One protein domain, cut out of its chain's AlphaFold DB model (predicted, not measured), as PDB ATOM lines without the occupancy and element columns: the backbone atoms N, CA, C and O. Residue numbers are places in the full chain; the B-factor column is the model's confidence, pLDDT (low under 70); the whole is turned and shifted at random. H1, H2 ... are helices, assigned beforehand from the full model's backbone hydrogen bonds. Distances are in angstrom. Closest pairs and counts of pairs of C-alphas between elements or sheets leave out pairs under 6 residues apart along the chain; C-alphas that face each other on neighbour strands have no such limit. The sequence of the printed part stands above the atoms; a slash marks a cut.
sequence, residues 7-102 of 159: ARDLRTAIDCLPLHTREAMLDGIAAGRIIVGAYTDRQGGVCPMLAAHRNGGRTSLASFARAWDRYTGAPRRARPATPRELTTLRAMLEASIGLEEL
ATOM      1  N   ALA A   7     270.651 264.333 438.354       93.44
ATOM      2  CA  ALA A   7     271.983 264.755 437.918       93.44
ATOM      3  C   ALA A   7     273.122 263.988 438.613       93.44
ATOM      4  O   ALA A   7     274.126 263.669 437.986       93.44
ATOM      5  N   ARG A   8     272.972 263.670 439.908       94.19
ATOM      6  CA  ARG A   8     273.961 262.876 440.650       94.19
ATOM      7  C   ARG A   8     273.963 261.429 440.170       94.19
ATOM      8  O   ARG A   8     275.034 260.876 439.975       94.19
ATOM      9  N   ASP A   9     272.782 260.849 439.964       94.31
ATOM     10  CA  ASP A   9     272.647 259.481 439.454       94.31
ATOM     11  C   ASP A   9     273.270 259.352 438.053       94.31
ATOM     12  O   ASP A   9     273.959 258.374 437.778       94.31
ATOM     13  N   LEU A  10     273.059 260.352 437.186       96.50
ATOM     14  CA  LEU A  10     273.682 260.413 435.864       96.50
ATOM     15  C   LEU A  10     275.205 260.502 435.963       96.50
ATOM     16  O   LEU A  10     275.884 259.730 435.297       96.50
ATOM     17  N   ARG A  11     275.735 261.376 436.827       96.31
ATOM     18  CA  ARG A  11     277.185 261.495 437.035       96.31
ATOM     19  C   ARG A  11     277.803 260.172 437.481       96.31
ATOM     20  O   ARG A  11     278.737 259.704 436.852       96.31
ATOM     21  N   THR A  12     277.218 259.514 438.482       95.19
ATOM     22  CA  THR A  12     277.687 258.190 438.917       95.19
ATOM     23  C   THR A  12     277.629 257.164 437.786       95.19
ATOM     24  O   THR A  12     278.544 256.365 437.645       95.19
ATOM     25  N   ALA A  13     276.579 257.181 436.958       96.06
ATOM     26  CA  ALA A  13     276.494 256.270 435.822       96.06
ATOM     27  C   ALA A  13     277.555 256.552 434.744       96.06
ATOM     28  O   ALA A  13     278.010 255.601 434.116       96.06
ATOM     29  N   ILE A  14     277.939 257.819 434.543       96.44
ATOM     30  CA  ILE A  14     279.037 258.228 433.654       96.44
ATOM     31  C   ILE A  14     280.377 257.729 434.196       96.44
ATOM     32  O   ILE A  14     281.124 257.112 433.448       96.44
ATOM     33  N   ASP A  15     280.642 257.924 435.486       94.81
ATOM     34  CA  ASP A  15     281.899 257.509 436.124       94.81
ATOM     35  C   ASP A  15     282.095 255.980 436.090       94.81
ATOM     36  O   ASP A  15     283.214 255.486 436.134       94.81
ATOM     37  N   CYS A  16     281.009 255.206 435.979       94.06
ATOM     38  CA  CYS A  16     281.075 253.754 435.795       94.06
ATOM     39  C   CYS A  16     281.330 253.310 434.344       94.06
ATOM     40  O   CYS A  16     281.474 252.111 434.097       94.06
ATOM     41  N   LEU A  17     281.324 254.223 433.368       93.94
ATOM     42  CA  LEU A  17     281.677 253.891 431.990       93.94
ATOM     43  C   LEU A  17     283.204 253.800 431.856       93.94
ATOM     44  O   LEU A  17     283.913 254.637 432.420       93.94
ATOM     45  N   PRO A  18     283.732 252.858 431.056       93.44
ATOM     46  CA  PRO A  18     285.151 252.856 430.714       93.44
ATOM     47  C   PRO A  18     285.579 254.177 430.067       93.44
ATOM     48  O   PRO A  18     284.795 254.750 429.303       93.44
ATOM     49  N   LEU A  19     286.819 254.612 430.316       94.06
ATOM     50  CA  LEU A  19     287.387 255.860 429.786       94.06
ATOM     51  C   LEU A  19     287.131 256.021 428.279       94.06
ATOM     52  O   LEU A  19     286.415 256.931 427.869       94.06
ATOM     53  N   HIS A  20     287.550 255.033 427.480       94.62
ATOM     54  CA  HIS A  20     287.348 255.027 426.023       94.62
ATOM     55  C   HIS A  20     285.876 255.176 425.592       94.62
ATOM     56  O   HIS A  20     285.574 255.660 424.505       94.62
ATOM     57  N   THR A  21     284.919 254.727 426.417       96.12
ATOM     58  CA  THR A  21     283.488 254.881 426.119       96.12
ATOM     59  C   THR A  21     283.015 256.304 426.415       96.12
ATOM     60  O   THR A  21     282.159 256.805 425.688       96.12
ATOM     61  N   ARG A  22     283.550 256.963 427.453       96.62
ATOM     62  CA  ARG A  22     283.267 258.378 427.744       96.62
ATOM     63  C   ARG A  22     283.825 259.284 426.645       96.62
ATOM     64  O   ARG A  22     283.092 260.149 426.171       96.62
ATOM     65  N   GLU A  23     285.049 259.026 426.190       97.12
ATOM     66  CA  GLU A  23     285.694 259.727 425.066       97.12
ATOM     67  C   GLU A  23     284.890 259.566 423.771       97.12
ATOM     68  O   GLU A  23     284.396 260.544 423.215       97.12
ATOM     69  N   ALA A  24     284.610 258.322 423.362       97.44
ATOM     70  CA  ALA A  24     283.809 258.056 422.169       97.44
ATOM     71  C   ALA A  24     282.395 258.662 422.254       97.44
ATOM     72  O   ALA A  24     281.807 259.057 421.244       97.44
ATOM     73  N   MET A  25     281.807 258.732 423.455       97.31
ATOM     74  CA  MET A  25     280.526 259.409 423.662       97.31
ATOM     75  C   MET A  25     280.642 260.914 423.421       97.31
ATOM     76  O   MET A  25     279.746 261.485 422.801       97.31
ATOM     77  N   LEU A  26     281.720 261.548 423.888       97.50
ATOM     78  CA  LEU A  26     281.984 262.971 423.689       97.50
ATOM     79  C   LEU A  26     282.115 263.309 422.195       97.50
ATOM     80  O   LEU A  26     281.459 264.249 421.725       97.50
ATOM     81  N   ASP A  27     282.850 262.481 421.450       97.75
ATOM     82  CA  ASP A  27     282.983 262.580 419.992       97.75
ATOM     83  C   ASP A  27     281.633 262.378 419.296       97.75
ATOM     84  O   ASP A  27     281.214 263.172 418.450       97.75
ATOM     85  N   GLY A  28     280.880 261.360 419.715       96.38
ATOM     86  CA  GLY A  28     279.559 261.071 419.164       96.38
ATOM     87  C   GLY A  28     278.530 262.176 419.404       96.38
ATOM     88  O   GLY A  28     277.695 262.430 418.533       96.38
ATOM     89  N   ILE A  29     278.593 262.855 420.552       96.94
ATOM     90  CA  ILE A  29     277.755 264.026 420.848       96.94
ATOM     91  C   ILE A  29     278.125 265.205 419.940       96.94
ATOM     92  O   ILE A  29     277.238 265.972 419.569       96.94
ATOM     93  N   ALA A  30     279.402 265.371 419.584       95.06
ATOM     94  CA  ALA A  30     279.841 266.428 418.672       95.06
ATOM     95  C   ALA A  30     279.457 266.143 417.209       95.06
ATOM     96  O   ALA A  30     279.082 267.061 416.483       95.06
ATOM     97  N   ALA A  31     279.515 264.879 416.786       93.06
ATOM     98  CA  ALA A  31     279.304 264.481 415.395       93.06
ATOM     99  C   ALA A  31     277.826 264.313 414.991       93.06
ATOM    100  O   ALA A  31     277.514 264.299 413.799       93.06
ATOM    101  N   GLY A  32     276.908 264.129 415.947       89.81
ATOM    102  CA  GLY A  32     275.557 263.645 415.654       89.81
ATOM    103  C   GLY A  32     274.420 264.341 416.398       89.81
ATOM    104  O   GLY A  32     274.589 264.992 417.426       89.81
ATOM    105  N   ARG A  33     273.197 264.147 415.887       96.00
ATOM    106  CA  ARG A  33     271.971 264.596 416.556       96.00
ATOM    107  C   ARG A  33     271.615 263.639 417.691       96.00
ATOM    108  O   ARG A  33     271.169 262.519 417.449       96.00
ATOM    109  N   ILE A  34     271.757 264.106 418.925       97.38
ATOM    110  CA  ILE A  34     271.438 263.315 420.113       97.38
ATOM    111  C   ILE A  34     269.958 263.417 420.476       97.38
ATOM    112  O   ILE A  34     269.368 264.500 420.471       97.38
ATOM    113  N   ILE A  35     269.368 262.276 420.831       96.81
ATOM    114  CA  ILE A  35     267.971 262.164 421.260       96.81
ATOM    115  C   ILE A  35     267.838 261.580 422.669       96.81
ATOM    116  O   ILE A  35     268.772 261.020 423.249       96.81
ATOM    117  N   VAL A  36     266.629 261.708 423.205       95.88
ATOM    118  CA  VAL A  36     266.203 261.210 424.515       95.88
ATOM    119  C   VAL A  36     265.029 260.245 424.343       95.88
ATOM    120  O   VAL A  36     264.174 260.476 423.486       95.88
ATOM    121  N   GLY A  37     264.948 259.207 425.186       93.00
ATOM    122  CA  GLY A  37     263.777 258.329 425.289       93.00
ATOM    123  C   GLY A  37     263.653 257.257 424.202       93.00
ATOM    124  O   GLY A  37     262.636 256.570 424.141       93.00
ATOM    125  N   ALA A  38     264.656 257.103 423.334       92.62
ATOM    126  CA  ALA A  38     264.744 256.015 422.361       92.62
ATOM    127  C   ALA A  38     266.197 255.775 421.934       92.62
ATOM    128  O   ALA A  38     267.063 256.612 422.167       92.62
ATOM    129  N   TYR A  39     266.446 254.642 421.275       91.25
ATOM    130  CA  TYR A  39     267.757 254.279 420.728       91.25
ATOM    131  C   TYR A  39     268.095 255.054 419.442       91.25
ATOM    132  O   TYR A  39     269.199 255.575 419.293       91.25
ATOM    133  N   THR A  40     267.111 255.180 418.550       95.19
ATOM    134  CA  THR A  40     267.146 255.962 417.307       95.19
ATOM    135  C   THR A  40     265.784 256.615 417.071       95.19
ATOM    136  O   THR A  40     264.769 256.093 417.537       95.19
ATOM    137  N   ASP A  41     265.728 257.711 416.316       93.88
ATOM    138  CA  ASP A  41     264.473 258.282 415.812       93.88
ATOM    139  C   ASP A  41     264.351 258.149 414.281       93.88
ATOM    140  O   ASP A  41     265.240 257.640 413.600       93.88
ATOM    141  N   ARG A  42     263.221 258.602 413.722       91.25
ATOM    142  CA  ARG A  42     262.971 258.578 412.268       91.25
ATOM    143  C   ARG A  42     263.708 259.677 411.496       91.25
ATOM    144  O   ARG A  42     263.687 259.667 410.274       91.25
ATOM    145  N   GLN A  43     264.315 260.633 412.192       91.81
ATOM    146  CA  GLN A  43     265.042 261.762 411.611       91.81
ATOM    147  C   GLN A  43     266.565 261.553 411.659       91.81
ATOM    148  O   GLN A  43     267.315 262.496 411.401       91.81
ATOM    149  N   GLY A  44     267.026 260.347 412.005       91.81
ATOM    150  CA  GLY A  44     268.445 259.988 412.080       91.81
ATOM    151  C   GLY A  44     269.130 260.346 413.403       91.81
ATOM    152  O   GLY A  44     270.346 260.200 413.514       91.81
ATOM    153  N   GLY A  45     268.379 260.800 414.406       95.69
ATOM    154  CA  GLY A  45     268.877 261.032 415.754       95.69
ATOM    155  C   GLY A  45     269.180 259.729 416.494       95.69
ATOM    156  O   GLY A  45     268.534 258.703 416.267       95.69
ATOM    157  N   VAL A  46     270.166 259.770 417.388       96.62
ATOM    158  CA  VAL A  46     270.661 258.602 418.135       96.62
ATOM    159  C   VAL A  46     270.821 258.899 419.621       96.62
ATOM    160  O   VAL A  46     271.066 260.037 420.015       96.62
ATOM    161  N   CYS A  47     270.667 257.890 420.476       95.50
ATOM    162  CA  CYS A  47     270.963 258.069 421.896       95.50
ATOM    163  C   CYS A  47     272.478 258.228 422.131       95.50
ATOM    164  O   CYS A  47     273.274 257.773 421.304       95.50
ATOM    165  N   PRO A  48     272.908 258.796 423.276       96.12
ATOM    166  CA  PRO A  48     274.333 258.983 423.557       96.12
ATOM    167  C   PRO A  48     275.141 257.678 423.534       96.12
ATOM    168  O   PRO A  48     276.272 257.664 423.067       96.12
ATOM    169  N   MET A  49     274.551 256.556 423.961       95.38
ATOM    170  CA  MET A  49     275.229 255.254 423.913       95.38
ATOM    171  C   MET A  49     275.472 254.765 422.486       95.38
ATOM    172  O   MET A  49     276.541 254.241 422.193       95.38
ATOM    173  N   LEU A  50     274.500 254.934 421.587       94.75
ATOM    174  CA  LEU A  50     274.683 254.569 420.184       94.75
ATOM    175  C   LEU A  50     275.663 255.524 419.492       94.75
ATOM    176  O   LEU A  50     276.458 255.082 418.665       94.75
ATOM    177  N   ALA A  51     275.638 256.810 419.850       96.12
ATOM    178  CA  ALA A  51     276.635 257.769 419.392       96.12
ATOM    179  C   ALA A  51     278.047 257.325 419.802       96.12
ATOM    180  O   ALA A  51     278.921 257.228 418.945       96.12
ATOM    181  N   ALA A  52     278.239 256.947 421.069       96.31
ATOM    182  CA  ALA A  52     279.499 256.394 421.558       96.31
ATOM    183  C   ALA A  52     279.900 255.131 420.790       96.31
ATOM    184  O   ALA A  52     281.032 255.001 420.336       96.31
ATOM    185  N   HIS A  53     278.956 254.211 420.582       95.00
ATOM    186  CA  HIS A  53     279.233 252.951 419.903       95.00
ATOM    187  C   HIS A  53     279.739 253.134 418.469       95.00
ATOM    188  O   HIS A  53     280.700 252.481 418.054       95.00
ATOM    189  N   ARG A  54     279.129 254.067 417.729       94.56
ATOM    190  CA  ARG A  54     279.550 254.430 416.368       94.56
ATOM    191  C   ARG A  54     280.946 255.050 416.319       94.56
ATOM    192  O   ARG A  54     281.611 254.909 415.302       94.56
ATOM    193  N   ASN A  55     281.392 255.659 417.415       95.25
ATOM    194  CA  ASN A  55     282.724 256.245 417.567       95.25
ATOM    195  C   ASN A  55     283.701 255.311 418.305       95.25
ATOM    196  O   ASN A  55     284.705 255.753 418.842       95.25
ATOM    197  N   GLY A  56     283.423 254.001 418.343       91.56
ATOM    198  CA  GLY A  56     284.354 253.009 418.893       91.56
ATOM    199  C   GLY A  56     284.083 252.580 420.336       91.56
ATOM    200  O   GLY A  56     284.737 251.658 420.816       91.56
ATOM    201  N   GLY A  57     283.072 253.136 421.011       90.19
ATOM    202  CA  GLY A  57     282.638 252.668 422.330       90.19
ATOM    203  C   GLY A  57     282.147 251.215 422.282       90.19
ATOM    204  O   GLY A  57     281.194 250.879 421.576       90.19
ATOM    205  N   ARG A  58     282.776 250.306 423.029       83.31
ATOM    206  CA  ARG A  58     282.408 248.873 423.022       83.31
ATOM    207  C   ARG A  58     281.528 248.451 424.197       83.31
ATOM    208  O   ARG A  58     281.176 247.282 424.308       83.31
ATOM    209  N   THR A  59     281.114 249.399 425.035       83.38
ATOM    210  CA  THR A  59     280.268 249.132 426.204       83.38
ATOM    211  C   THR A  59     278.830 249.559 425.953       83.38
ATOM    212  O   THR A  59     278.578 250.634 425.415       83.38
ATOM    213  N   SER A  60     277.874 248.749 426.409       72.94
ATOM    214  CA  SER A  60     276.488 249.183 426.589       72.94
ATOM    215  C   SER A  60     276.120 249.062 428.067       72.94
ATOM    216  O   SER A  60     276.204 247.984 428.652       72.94
ATOM    217  N   LEU A  61     275.759 250.183 428.696       77.62
ATOM    218  CA  LEU A  61     275.393 250.213 430.109       77.62
ATOM    219  C   LEU A  61     273.939 250.671 430.243       77.62
ATOM    220  O   LEU A  61     273.614 251.852 430.102       77.62
ATOM    221  N   ALA A  62     273.040 249.729 430.541       87.06
ATOM    222  CA  ALA A  62     271.621 250.030 430.741       87.06
ATOM    223  C   ALA A  62     271.389 251.015 431.905       87.06
ATOM    224  O   ALA A  62     270.395 251.742 431.915       87.06
ATOM    225  N   SER A  63     272.296 251.064 432.887       90.44
ATOM    226  CA  SER A  63     272.252 252.029 433.992       90.44
ATOM    227  C   SER A  63     272.453 253.466 433.512       90.44
ATOM    228  O   SER A  63     271.684 254.329 433.937       90.44
ATOM    229  N   PHE A  64     273.393 253.718 432.593       95.38
ATOM    230  CA  PHE A  64     273.570 255.034 431.979       95.38
ATOM    231  C   PHE A  64     272.323 255.443 431.197       95.38
ATOM    232  O   PHE A  64     271.779 256.512 431.457       95.38
ATOM    233  N   ALA A  65     271.808 254.578 430.315       93.31
ATOM    234  CA  ALA A  65     270.615 254.894 429.523       93.31
ATOM    235  C   ALA A  65     269.420 255.274 430.419       93.31
ATOM    236  O   ALA A  65     268.790 256.311 430.226       93.31
ATOM    237  N   ARG A  66     269.176 254.500 431.487       92.44
ATOM    238  CA  ARG A  66     268.124 254.796 432.476       92.44
ATOM    239  C   ARG A  66     268.379 256.087 433.255       92.44
ATOM    240  O   ARG A  66     267.423 256.763 433.632       92.44
ATOM    241  N   ALA A  67     269.634 256.396 433.579       95.25
ATOM    242  CA  ALA A  67     269.987 257.615 434.299       95.25
ATOM    243  C   ALA A  67     269.834 258.856 433.409       95.25
ATOM    244  O   ALA A  67     269.281 259.855 433.866       95.25
ATOM    245  N   TRP A  68     270.232 258.759 432.137       95.44
ATOM    246  CA  TRP A  68     270.041 259.788 431.117       95.44
ATOM    247  C   TRP A  68     268.562 260.095 430.902       95.44
ATOM    248  O   TRP A  68     268.135 261.244 431.026       95.44
ATOM    249  N   ASP A  69     267.757 259.058 430.686       93.75
ATOM    250  CA  ASP A  69     266.316 259.198 430.516       93.75
ATOM    251  C   ASP A  69     265.656 259.787 431.772       93.75
ATOM    252  O   ASP A  69     264.786 260.648 431.690       93.75
ATOM    253  N   ARG A  70     266.102 259.408 432.974       94.00
ATOM    254  CA  ARG A  70     265.580 260.008 434.211       94.00
ATOM    255  C   ARG A  70     265.984 261.474 434.373       94.00
ATOM    256  O   ARG A  70     265.181 262.258 434.871       94.00
ATOM    257  N   TYR A  71     267.212 261.834 434.005       95.56
ATOM    258  CA  TYR A  71     267.722 263.203 434.095       95.56
ATOM    259  C   TYR A  71     266.954 264.163 433.182       95.56
ATOM    260  O   TYR A  71     266.575 265.251 433.606       95.56
ATOM    261  N   THR A  72     266.677 263.721 431.960       95.00
ATOM    262  CA  THR A  72     265.994 264.490 430.909       95.00
ATOM    263  C   THR A  72     264.464 264.442 431.000       95.00
ATOM    264  O   THR A  72     263.770 265.089 430.211       95.00
ATOM    265  N   GLY A  73     263.926 263.663 431.947       92.25
ATOM    266  CA  GLY A  73     262.489 263.437 432.089       92.25
ATOM    267  C   GLY A  73     261.905 262.742 430.863       92.25
ATOM    268  O   GLY A  73     260.958 263.255 430.270       92.25
ATOM    269  N   ALA A  74     262.514 261.620 430.464       83.81
ATOM    270  CA  ALA A  74     262.288 260.950 429.193       83.81
ATOM    271  C   ALA A  74     260.799 260.889 428.823       83.81
ATOM    272  O   ALA A  74     259.990 260.298 429.548       83.81
ATOM    273  N   PRO A  75     260.428 261.514 427.697       75.81
ATOM    274  CA  PRO A  75     259.055 261.514 427.232       75.81
ATOM    275  C   PRO A  75     258.643 260.137 426.705       75.81
ATOM    276  O   PRO A  75     259.464 259.296 426.355       75.81
ATOM    277  N   ARG A  76     257.330 259.936 426.551       80.69
ATOM    278  CA  ARG A  76     256.769 258.736 425.902       80.69
ATOM    279  C   ARG A  76     257.156 258.584 424.423       80.69
ATOM    280  O   ARG A  76     256.919 257.529 423.845       80.69
ATOM    281  N   ARG A  77     257.681 259.636 423.791       87.00
ATOM    282  CA  ARG A  77     258.120 259.654 422.389       87.00
ATOM    283  C   ARG A  77     259.494 260.286 422.296       87.00
ATOM    284  O   ARG A  77     259.709 261.310 422.933       87.00
ATOM    285  N   ALA A  78     260.363 259.717 421.465       93.31
ATOM    286  CA  ALA A  78     261.696 260.253 421.222       93.31
ATOM    287  C   ALA A  78     261.654 261.743 420.860       93.31
ATOM    288  O   ALA A  78     260.814 262.168 420.061       93.31
ATOM    289  N   ARG A  79     262.578 262.519 421.427       95.25
ATOM    290  CA  ARG A  79     262.793 263.922 421.061       95.25
ATOM    291  C   ARG A  79     264.283 264.238 420.956       95.25
ATOM    292  O   ARG A  79     265.079 263.564 421.615       95.25
ATOM    293  N   PRO A  80     264.660 265.306 420.242       96.56
ATOM    294  CA  PRO A  80     265.998 265.870 420.342       96.56
ATOM    295  C   PRO A  80     266.336 266.250 421.788       96.56
ATOM    296  O   PRO A  80     265.489 266.779 422.520       96.56
ATOM    297  N   ALA A  81     267.574 265.988 422.201       96.81
ATOM    298  CA  ALA A  81     268.119 266.538 423.434       96.81
ATOM    299  C   ALA A  81     268.208 268.067 423.315       96.81
ATOM    300  O   ALA A  81     268.561 268.606 422.268       96.81
ATOM    301  N   THR A  82     267.861 268.775 424.384       96.62
ATOM    302  CA  THR A  82     267.959 270.236 424.411       96.62
ATOM    303  C   THR A  82     269.427 270.667 424.511       96.62
ATOM    304  O   THR A  82     270.247 269.920 425.053       96.62
ATOM    305  N   PRO A  83     269.776 271.896 424.087       97.25
ATOM    306  CA  PRO A  83     271.143 272.399 424.215       97.25
ATOM    307  C   PRO A  83     271.675 272.323 425.650       97.25
ATOM    308  O   PRO A  83     272.781 271.852 425.876       97.25
ATOM    309  N   ARG A  84     270.851 272.686 426.644       97.06
ATOM    310  CA  ARG A  84     271.228 272.637 428.065       97.06
ATOM    311  C   ARG A  84     271.549 271.218 428.544       97.06
ATOM    312  O   ARG A  84     272.479 271.028 429.330       97.06
ATOM    313  N   GLU A  85     270.779 270.227 428.102       97.44
ATOM    314  CA  GLU A  85     271.022 268.822 428.440       97.44
ATOM    315  C   GLU A  85     272.340 268.331 427.842       97.44
ATOM    316  O   GLU A  85     273.103 267.667 428.541       97.44
ATOM    317  N   LEU A  86     272.635 268.715 426.597       98.00
ATOM    318  CA  LEU A  86     273.891 268.372 425.932       98.00
ATOM    319  C   LEU A  86     275.093 269.060 426.569       98.00
ATOM    320  O   LEU A  86     276.089 268.391 426.827       98.00
ATOM    321  N   THR A  87     274.991 270.348 426.900       98.00
ATOM    322  CA  THR A  87     276.035 271.063 427.650       98.00
ATOM    323  C   THR A  87     276.300 270.391 428.993       98.00
ATOM    324  O   THR A  87     277.450 270.231 429.384       98.00
ATOM    325  N   THR A  88     275.249 269.948 429.692       97.44
ATOM    326  CA  THR A  88     275.424 269.271 430.984       97.44
ATOM    327  C   THR A  88     276.087 267.905 430.822       97.44
ATOM    328  O   THR A  88     276.995 267.582 431.581       97.44
ATOM    329  N   LEU A  89     275.649 267.106 429.844       98.06
ATOM    330  CA  LEU A  89     276.234 265.794 429.569       98.06
ATOM    331  C   LEU A  89     277.713 265.919 429.185       98.06
ATOM    332  O   LEU A  89     278.540 265.203 429.739       98.06
ATOM    333  N   ARG A  90     278.036 266.869 428.302       98.44
ATOM    334  CA  ARG A  90     279.405 267.212 427.900       98.44
ATOM    335  C   ARG A  90     280.267 267.571 429.109       98.44
ATOM    336  O   ARG A  90     281.266 266.907 429.347       98.44
ATOM    337  N   ALA A  91     279.816 268.520 429.929       98.12
ATOM    338  CA  ALA A  91     280.553 268.945 431.117       98.12
ATOM    339  C   ALA A  91     280.772 267.801 432.124       98.12
ATOM    340  O   ALA A  91     281.813 267.728 432.771       98.12
ATOM    341  N   MET A  92     279.800 266.895 432.278       98.06
ATOM    342  CA  MET A  92     279.957 265.719 433.138       98.06
ATOM    343  C   MET A  92     280.963 264.711 432.573       98.06
ATOM    344  O   MET A  92     281.728 264.148 433.352       98.06
ATOM    345  N   LEU A  93     280.963 264.480 431.256       97.81
ATOM    346  CA  LEU A  93     281.922 263.598 430.586       97.81
ATOM    347  C   LEU A  93     283.343 264.154 430.690       97.81
ATOM    348  O   LEU A  93     284.222 263.449 431.169       97.81
ATOM    349  N   GLU A  94     283.543 265.422 430.331       97.94
ATOM    350  CA  GLU A  94     284.837 266.112 430.410       97.94
ATOM    351  C   GLU A  94     285.389 266.095 431.841       97.94
ATOM    352  O   GLU A  94     286.542 265.736 432.058       97.94
ATOM    353  N   ALA A  95     284.551 266.385 432.842       96.75
ATOM    354  CA  ALA A  95     284.963 266.312 434.242       96.75
ATOM    355  C   ALA A  95     285.309 264.884 434.698       96.75
ATOM    356  O   ALA A  95     286.161 264.714 435.565       96.75
ATOM    357  N   SER A  96     284.626 263.867 434.169       95.88
ATOM    358  CA  SER A  96     284.899 262.463 434.493       95.88
ATOM    359  C   SER A  96     286.210 261.990 433.857       95.88
ATOM    360  O   SER A  96     286.985 261.308 434.517       95.88
ATOM    361  N   ILE A  97     286.472 262.381 432.608       96.00
ATOM    362  CA  ILE A  97     287.713 262.080 431.879       96.00
ATOM    363  C   ILE A  97     288.902 262.769 432.556       96.00
ATOM    364  O   ILE A  97     289.864 262.105 432.930       96.00
ATOM    365  N   GLY A  98     288.795 264.073 432.832       93.06
ATOM    366  CA  GLY A  98     289.882 264.835 433.450       93.06
ATOM    367  C   GLY A  98     290.265 264.359 434.857       93.06
ATOM    368  O   GLY A  98     291.385 264.590 435.289       93.06
ATOM    369  N   LEU A  99     289.372 263.669 435.581       86.81
ATOM    370  CA  LEU A  99     289.707 263.052 436.873       86.81
ATOM    371  C   LEU A  99     290.576 261.794 436.742       86.81
ATOM    372  O   LEU A  99     291.266 261.447 437.694       86.81
ATOM    373  N   GLU A 100     290.514 261.108 435.605       80.81
ATOM    374  CA  GLU A 100     291.283 259.890 435.323       80.81
ATOM    375  C   GLU A 100     292.665 260.209 434.737       80.81
ATOM    376  O   GLU A 100     293.588 259.413 434.868       80.81
ATOM    377  N   GLU A 101     292.799 261.390 434.130       74.25
ATOM    378  CA  GLU A 101     294.037 261.912 433.541       74.25
ATOM    379  C   GLU A 101     294.948 262.599 434.577       74.25
ATOM    380  O   GLU A 101     296.134 262.821 434.330       74.25
ATOM    381  N   LEU A 102     294.419 262.915 435.765       68.00
ATOM    382  CA  LEU A 102     295.233 263.406 436.873       68.00
ATOM    383  C   LEU A 102     296.199 262.307 437.345       68.00
ATOM    384  O   LEU A 102     295.766 261.168 437.545       68.00
TER     385      LEU A 102
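Overview. This is residues 7 to 102 of the 159 residues of an uncharacterized protein of Thermoleophilaceae bacterium (UniProt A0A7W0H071). Two pairs of helices, H1 with H4 and H2 with H3, are joined along one side by the long helix H5, which packs on H1 and H2; at one end of the model, two links come together in a short strand-like pairing, residues 35 to 36 with 79 to 80. H1 and H4 run opposite ways at a shallow tilt, while H2 and H3 cross at about a right angle. The printed part has 96 residues with five named helices, in the order H1 H2 H3 H4 H5, and no named strand; its class is all helix. It is compact, with a radius of gyration of the C-alphas of 12.1 A, and elongated in outline, spanning 40 by 26 by 23 A.

Arrangement. H1, residues 7 to 15, touches H4, residues 62 to 72, at a shallow tilt of 31 degrees, opposite ways; their closest C-alphas, those of Leu 10 and Ala 67, are 4.9 A apart. H2, residues 19 to 31, is close to H1 but not clearly touching. H2 touches H3, residues 48 to 54, about perpendicular at 85 degrees; the closest C-alphas, those of Met 25 and Ala 52, are 3.8 A apart. H3 and H4 are close but not clearly touching, with the C-alphas of Met 49 and Ala 65, the closest, 7.3 A apart. H5, residues 83 to 101, touches H2 at a shallow tilt of 31 degrees, opposite ways, closest at the C-alphas of Arg 22 and Leu 93, 6.1 A apart. With residues 92 to 96 alone H5 touches H1, at a steep tilt of 43 degrees, the same way; the closest C-alphas, those of Asp 15 and Ser 96, are 6.0 A apart. H1 and H3, H2 and H4, and H3 and H5 are apart. Every O i to N i+4 pair is within hydrogen-bond range in H1, H2, H3 and H4, and 14 of 15 are in H5.

Along the chain. H1 begins at C-alpha 7, (271.983, 264.755, 437.918). H2 is 18.6 A from first to last C-alpha, H4 15.5 A, H1 12.4 A and H3 10.0 A. H5, the longest with 19 residues, measures 26.9 A, from C-alpha 83 at (271.143, 272.399, 424.215) to C-alpha 101 at (294.037, 261.912, 433.541).

Size, cuts and confidence. The C-alphas of Arg 42 and Leu 102, the two farthest apart, are 40.9 A from each other. The printed part has no cut. The link from H1 to H2 is tight, and that from H2 to H3, residues 32 to 47, is long. The mean pLDDT of the printed part is 93.2, and residue 102 is under 70.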